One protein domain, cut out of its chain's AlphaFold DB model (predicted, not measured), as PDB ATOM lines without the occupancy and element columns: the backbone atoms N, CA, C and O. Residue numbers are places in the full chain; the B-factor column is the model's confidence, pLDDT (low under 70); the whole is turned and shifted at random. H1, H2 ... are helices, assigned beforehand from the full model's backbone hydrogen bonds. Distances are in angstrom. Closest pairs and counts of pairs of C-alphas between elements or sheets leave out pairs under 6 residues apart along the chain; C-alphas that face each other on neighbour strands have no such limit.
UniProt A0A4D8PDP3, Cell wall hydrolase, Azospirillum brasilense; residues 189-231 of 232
ATOM      1  N   ILE A 189     -42.324 -48.831   9.022       55.25
ATOM      2  CA  ILE A 189     -41.290 -48.188   9.850       55.25
ATOM      3  C   ILE A 189     -41.360 -46.656   9.711       55.25
ATOM      4  O   ILE A 189     -41.309 -45.929  10.706       55.25
ATOM      5  N   GLY A 190     -41.574 -46.145   8.494       49.28
ATOM      6  CA  GLY A 190     -41.773 -44.714   8.244       49.28
ATOM      7  C   GLY A 190     -43.048 -44.141   8.879       49.28
ATOM      8  O   GLY A 190     -43.064 -42.984   9.302       49.28
ATOM      9  N   ALA A 191     -44.124 -44.926   8.980       55.41
ATOM     10  CA  ALA A 191     -45.354 -44.523   9.666       55.41
ATOM     11  C   ALA A 191     -45.182 -44.474  11.196       55.41
ATOM     12  O   ALA A 191     -45.616 -43.508  11.825       55.41
ATOM     13  N   GLN A 192     -44.477 -45.445  11.785       54.06
ATOM     14  CA  GLN A 192     -44.177 -45.467  13.223       54.06
ATOM     15  C   GLN A 192     -43.221 -44.337  13.642       54.06
ATOM     16  O   GLN A 192     -43.447 -43.681  14.659       54.06
ATOM     17  N   LEU A 193     -42.205 -44.032  12.825       54.25
ATOM     18  CA  LEU A 193     -41.285 -42.907  13.056       54.25
ATOM     19  C   LEU A 193     -41.976 -41.539  12.962       54.25
ATOM     20  O   LEU A 193     -41.674 -40.654  13.760       54.25
ATOM     21  N   ARG A 194     -42.941 -41.365  12.043       59.59
ATOM     22  CA  ARG A 194     -43.761 -40.139  11.964       59.59
ATOM     23  C   ARG A 194     -44.632 -39.934  13.207       59.59
ATOM     24  O   ARG A 194     -44.761 -38.802  13.661       59.59
ATOM     25  N   GLY A 195     -45.173 -41.012  13.779       62.41
ATOM     26  CA  GLY A 195     -45.917 -40.957  15.042       62.41
ATOM     27  C   GLY A 195     -45.042 -40.562  16.237       62.41
ATOM     28  O   GLY A 195     -45.458 -39.757  17.064       62.41
ATOM     29  N   LEU A 196     -43.803 -41.063  16.295       58.50
ATOM     30  CA  LEU A 196     -42.857 -40.733  17.366       58.50
ATOM     31  C   LEU A 196     -42.361 -39.279  17.286       58.50
ATOM     32  O   LEU A 196     -42.178 -38.624  18.309       58.50
ATOM     33  N   LEU A 197     -42.175 -38.757  16.067       57.12
ATOM     34  CA  LEU A 197     -41.734 -37.379  15.834       57.12
ATOM     35  C   LEU A 197     -42.804 -36.344  16.233       57.12
ATOM     36  O   LEU A 197     -42.459 -35.241  16.645       57.12
ATOM     37  N   ALA A 198     -44.089 -36.711  16.163       63.50
ATOM     38  CA  ALA A 198     -45.217 -35.862  16.557       63.50
ATOM     39  C   ALA A 198     -45.365 -35.681  18.085       63.50
ATOM     40  O   ALA A 198     -46.112 -34.812  18.527       63.50
ATOM     41  N   LEU A 199     -44.652 -36.481  18.888       68.75
ATOM     42  CA  LEU A 199     -44.623 -36.390  20.354       68.75
ATOM     43  C   LEU A 199     -43.479 -35.503  20.876       68.75
ATOM     44  O   LEU A 199     -43.376 -35.283  22.084       68.75
ATOM     45  N   LEU A 200     -42.606 -35.002  19.994       73.81
ATOM     46  CA  LEU A 200     -41.491 -34.138  20.381       73.81
ATOM     47  C   LEU A 200     -41.954 -32.679  20.537       73.81
ATOM     48  O   LEU A 200     -42.719 -32.186  19.706       73.81
ATOM     49  N   PRO A 201     -41.473 -31.953  21.564       72.62
ATOM     50  CA  PRO A 201     -41.786 -30.538  21.717       72.62
ATOM     51  C   PRO A 201     -41.250 -29.745  20.520       72.62
ATOM     52  O   PRO A 201     -40.125 -29.966  20.069       72.62
ATOM     53  N   GLY A 202     -42.046 -28.805  20.007       80.75
ATOM     54  CA  GLY A 202     -41.631 -27.930  18.911       80.75
ATOM     55  C   GLY A 202     -40.412 -27.068  19.268       80.75
ATOM     56  O   GLY A 202     -40.149 -26.772  20.434       80.75
ATOM     57  N   GLY A 203     -39.669 -26.635  18.247       79.62
ATOM     58  CA  GLY A 203     -38.511 -25.753  18.403       79.62
ATOM     59  C   GLY A 203     -37.156 -26.482  18.469       79.62
ATOM     60  O   GLY A 203     -37.059 -27.673  18.167       79.62
ATOM     61  N   PRO A 204     -36.073 -25.767  18.826       75.50
ATOM     62  CA  PRO A 204     -34.698 -26.256  18.688       75.50
ATOM     63  C   PRO A 204     -34.384 -27.487  19.554       75.50
ATOM     64  O   PRO A 204     -33.552 -28.307  19.170       75.50
ATOM     65  N   LEU A 205     -35.083 -27.660  20.681       74.75
ATOM     66  CA  LEU A 205     -34.936 -28.833  21.547       74.75
ATOM     67  C   LEU A 205     -35.480 -30.111  20.885       74.75
ATOM     68  O   LEU A 205     -34.827 -31.151  20.939       74.75
ATOM     69  N   GLY A 206     -36.626 -30.034  20.200       74.56
ATOM     70  CA  GLY A 206     -37.185 -31.163  19.449       74.56
ATOM     71  C   GLY A 206     -36.297 -31.594  18.284       74.56
ATOM     72  O   GLY A 206     -36.091 -32.788  18.071       74.56
ATOM     73  N   LEU A 207     -35.690 -30.630  17.579       76.19
ATOM     74  CA  LEU A 207     -34.733 -30.905  16.500       76.19
ATOM     75  C   LEU A 207     -33.461 -31.595  17.011       76.19
ATOM     76  O   LEU A 207     -32.978 -32.533  16.377       76.19
ATOM     77  N   ALA A 208     -32.942 -31.177  18.169       74.75
ATOM     78  CA  ALA A 208     -31.779 -31.813  18.785       74.75
ATOM     79  C   ALA A 208     -32.070 -33.268  19.189       74.75
ATOM     80  O   ALA A 208     -31.267 -34.159  18.912       74.75
ATOM     81  N   ILE A 209     -33.242 -33.528  19.779       75.62
ATOM     82  CA  ILE A 209     -33.662 -34.884  20.159       75.62
ATOM     83  C   ILE A 209     -33.840 -35.763  18.913       75.62
ATOM     84  O   ILE A 209     -33.335 -36.885  18.883       75.62
ATOM     85  N   ALA A 210     -34.479 -35.250  17.858       76.38
ATOM     86  CA  ALA A 210     -34.626 -35.975  16.596       76.38
ATOM     87  C   ALA A 210     -33.264 -36.336  15.973       76.38
ATOM     88  O   ALA A 210     -33.064 -37.475  15.550       76.38
ATOM     89  N   ALA A 211     -32.303 -35.407  15.973       75.88
ATOM     90  CA  ALA A 211     -30.956 -35.658  15.466       75.88
ATOM     91  C   ALA A 211     -30.229 -36.759  16.260       75.88
ATOM     92  O   ALA A 211     -29.624 -37.651  15.664       75.88
ATOM     93  N   VAL A 212     -30.337 -36.749  17.593       81.62
ATOM     94  CA  VAL A 212     -29.749 -37.793  18.451       81.62
ATOM     95  C   VAL A 212     -30.383 -39.159  18.180       81.62
ATOM     96  O   VAL A 212     -29.661 -40.150  18.078       81.62
ATOM     97  N   LEU A 213     -31.706 -39.226  18.006       80.19
ATOM     98  CA  LEU A 213     -32.406 -40.478  17.700       80.19
ATOM     99  C   LEU A 213     -31.993 -41.057  16.339       80.19
ATOM    100  O   LEU A 213     -31.787 -42.264  16.235       80.19
ATOM    101  N   VAL A 214     -31.804 -40.213  15.319       81.06
ATOM    102  CA  VAL A 214     -31.314 -40.643  13.997       81.06
ATOM    103  C   VAL A 214     -29.888 -41.188  14.085       81.06
ATOM    104  O   VAL A 214     -29.598 -42.250  13.533       81.06
ATOM    105  N   ILE A 215     -29.004 -40.504  14.817       82.31
ATOM    106  CA  ILE A 215     -27.625 -40.964  15.033       82.31
ATOM    107  C   ILE A 215     -27.625 -42.304  15.776       82.31
ATOM    108  O   ILE A 215     -26.937 -43.239  15.365       82.31
ATOM    109  N   PHE A 216     -28.427 -42.431  16.835       83.81
ATOM    110  CA  PHE A 216     -28.515 -43.660  17.618       83.81
ATOM    111  C   PHE A 216     -29.068 -44.831  16.795       83.81
ATOM    112  O   PHE A 216     -28.503 -45.924  16.833       83.81
ATOM    113  N   ALA A 217     -30.113 -44.599  15.994       79.62
ATOM    114  CA  ALA A 217     -30.658 -45.595  15.075       79.62
ATOM    115  C   ALA A 217     -29.616 -46.042  14.034       79.62
ATOM    116  O   ALA A 217     -29.473 -47.239  13.787       79.62
ATOM    117  N   GLY A 218     -28.831 -45.106  13.487       81.81
ATOM    118  CA  GLY A 218     -27.735 -45.412  12.565       81.81
ATOM    119  C   GLY A 218     -26.624 -46.252  13.206       81.81
ATOM    120  O   GLY A 218     -26.174 -47.237  12.620       81.81
ATOM    121  N   VAL A 219     -26.222 -45.922  14.437       81.44
ATOM    122  CA  VAL A 219     -25.224 -46.697  15.196       81.44
ATOM    123  C   VAL A 219     -25.748 -48.096  15.530       81.44
ATOM    124  O   VAL A 219     -25.014 -49.072  15.379       81.44
ATOM    125  N   LEU A 220     -27.010 -48.225  15.950       77.62
ATOM    126  CA  LEU A 220     -27.618 -49.523  16.255       77.62
ATOM    127  C   LEU A 220     -27.719 -50.403  15.002       77.62
ATOM    128  O   LEU A 220     -27.307 -51.562  15.045       77.62
ATOM    129  N   ALA A 221     -28.180 -49.846  13.879       76.88
ATOM    130  CA  ALA A 221     -28.238 -50.547  12.599       76.88
ATOM    131  C   ALA A 221     -26.848 -51.024  12.147       76.88
ATOM    132  O   ALA A 221     -26.691 -52.171  11.734       76.88
ATOM    133  N   TYR A 222     -25.818 -50.183  12.299       79.50
ATOM    134  CA  TYR A 222     -24.438 -50.560  11.996       79.50
ATOM    135  C   TYR A 222     -23.932 -51.707  12.882       79.50
ATOM    136  O   TYR A 222     -23.298 -52.635  12.383       79.50
ATOM    137  N   ARG A 223     -24.233 -51.685  14.188       75.81
ATOM    138  CA  ARG A 223     -23.825 -52.751  15.121       75.81
ATOM    139  C   ARG A 223     -24.535 -54.073  14.845       75.81
ATOM    140  O   ARG A 223     -23.890 -55.115  14.918       75.81
ATOM    141  N   LEU A 224     -25.822 -54.035  14.501       71.38
ATOM    142  CA  LEU A 224     -26.582 -55.224  14.104       71.38
ATOM    143  C   LEU A 224     -26.049 -55.809  12.791       71.38
ATOM    144  O   LEU A 224     -25.799 -57.008  12.710       71.38
ATOM    145  N   TRP A 225     -25.783 -54.961  11.796       82.19
ATOM    146  CA  TRP A 225     -25.153 -55.381  10.544       82.19
ATOM    147  C   TRP A 225     -23.763 -56.002  10.768       82.19
ATOM    148  O   TRP A 225     -23.456 -57.046  10.194       82.19
ATOM    149  N   ALA A 226     -22.938 -55.402  11.633       66.62
ATOM    150  CA  ALA A 226     -21.618 -55.926  11.977       66.62
ATOM    151  C   ALA A 226     -21.703 -57.302  12.663       66.62
ATOM    152  O   ALA A 226     -20.976 -58.212  12.277       66.62
ATOM    153  N   ALA A 227     -22.635 -57.483  13.605       64.94
ATOM    154  CA  ALA A 227     -22.852 -58.758  14.288       64.94
ATOM    155  C   ALA A 227     -23.348 -59.872  13.342       64.94
ATOM    156  O   ALA A 227     -22.878 -61.007  13.419       64.94
ATOM    157  N   CYS A 228     -24.249 -59.557  12.403       64.31
ATOM    158  CA  CYS A 228     -24.708 -60.523  11.397       64.31
ATOM    159  C   CYS A 228     -23.585 -60.960  10.443       64.31
ATOM    160  O   CYS A 228     -23.587 -62.096   9.979       64.31
ATOM    161  N   ARG A 229     -22.611 -60.084  10.169       67.81
ATOM    162  CA  ARG A 229     -21.462 -60.383   9.303       67.81
ATOM    163  C   ARG A 229     -20.437 -61.317   9.951       67.81
ATOM    164  O   ARG A 229     -19.719 -61.996   9.235       67.81
ATOM    165  N   GLU A 230     -20.345 -61.342  11.277       54.22
ATOM    166  CA  GLU A 230     -19.440 -62.245  12.008       54.22
ATOM    167  C   GLU A 230     -19.993 -63.677  12.124       54.22
ATOM    168  O   GLU A 230     -19.255 -64.591  12.482       54.22
ATOM    169  N   SER A 231     -21.280 -63.874  11.814       52.19
ATOM    170  CA  SER A 231     -21.989 -65.156  11.943       52.19
ATOM    171  C   SER A 231     -22.177 -65.912  10.615       52.19
ATOM    172  O   SER A 231     -22.809 -66.967  10.618       52.19
TER     173      SER A 231
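AT A GLANCE: This is residues 189 to 231 of the 232 residues of the protein "Cell wall hydrolase" of Azospirillum brasilense (UniProt A0A4D8PDP3). One long helix, H2, makes the length of a rod, and a short helix, H1, folds back over its beginning through a loop, like a J with a loose short arm. Much of H2, residues 211 to 230, stands free. The printed part has 43 residues with two named helices, H1 then H2, and no named strand; the class is all helix. It is only just loose, close to extended, with a radius of gyration of the C-alphas of 13.4 A and spans of 42 by 20 by 9 A.

IN THESE COORDINATES: H2, residues 204 to 230, measures 39.7 A from C-alpha 204 at (-34.698, -26.256, 18.688) to C-alpha 230 at (-19.440, -62.245, 12.008). H1, residues 189 to 197, begins with C-alpha 189 at (-41.290, -48.188, 9.850) and measures 12.4 A.

HOW THE PARTS SIT: H1 and H2 are close but not clearly touching; their closest C-alphas, of Leu 197 and Ala 210, are 7.3 A apart. They run opposite ways at a shallow tilt of 33 degrees, only just short of steep. In H1 and H2 every O i to N i+4 pair is within hydrogen-bond range.

THE WHOLE: The C-alphas farthest apart, of Gly 203 and Ser 231, are 43.2 A apart. The printed part has no cut, and the link from H1 to H2 is short, 6 residues. Mean pLDDT of the printed part is 70.6; residues 189 to 199 and 226 to 231 are under 70.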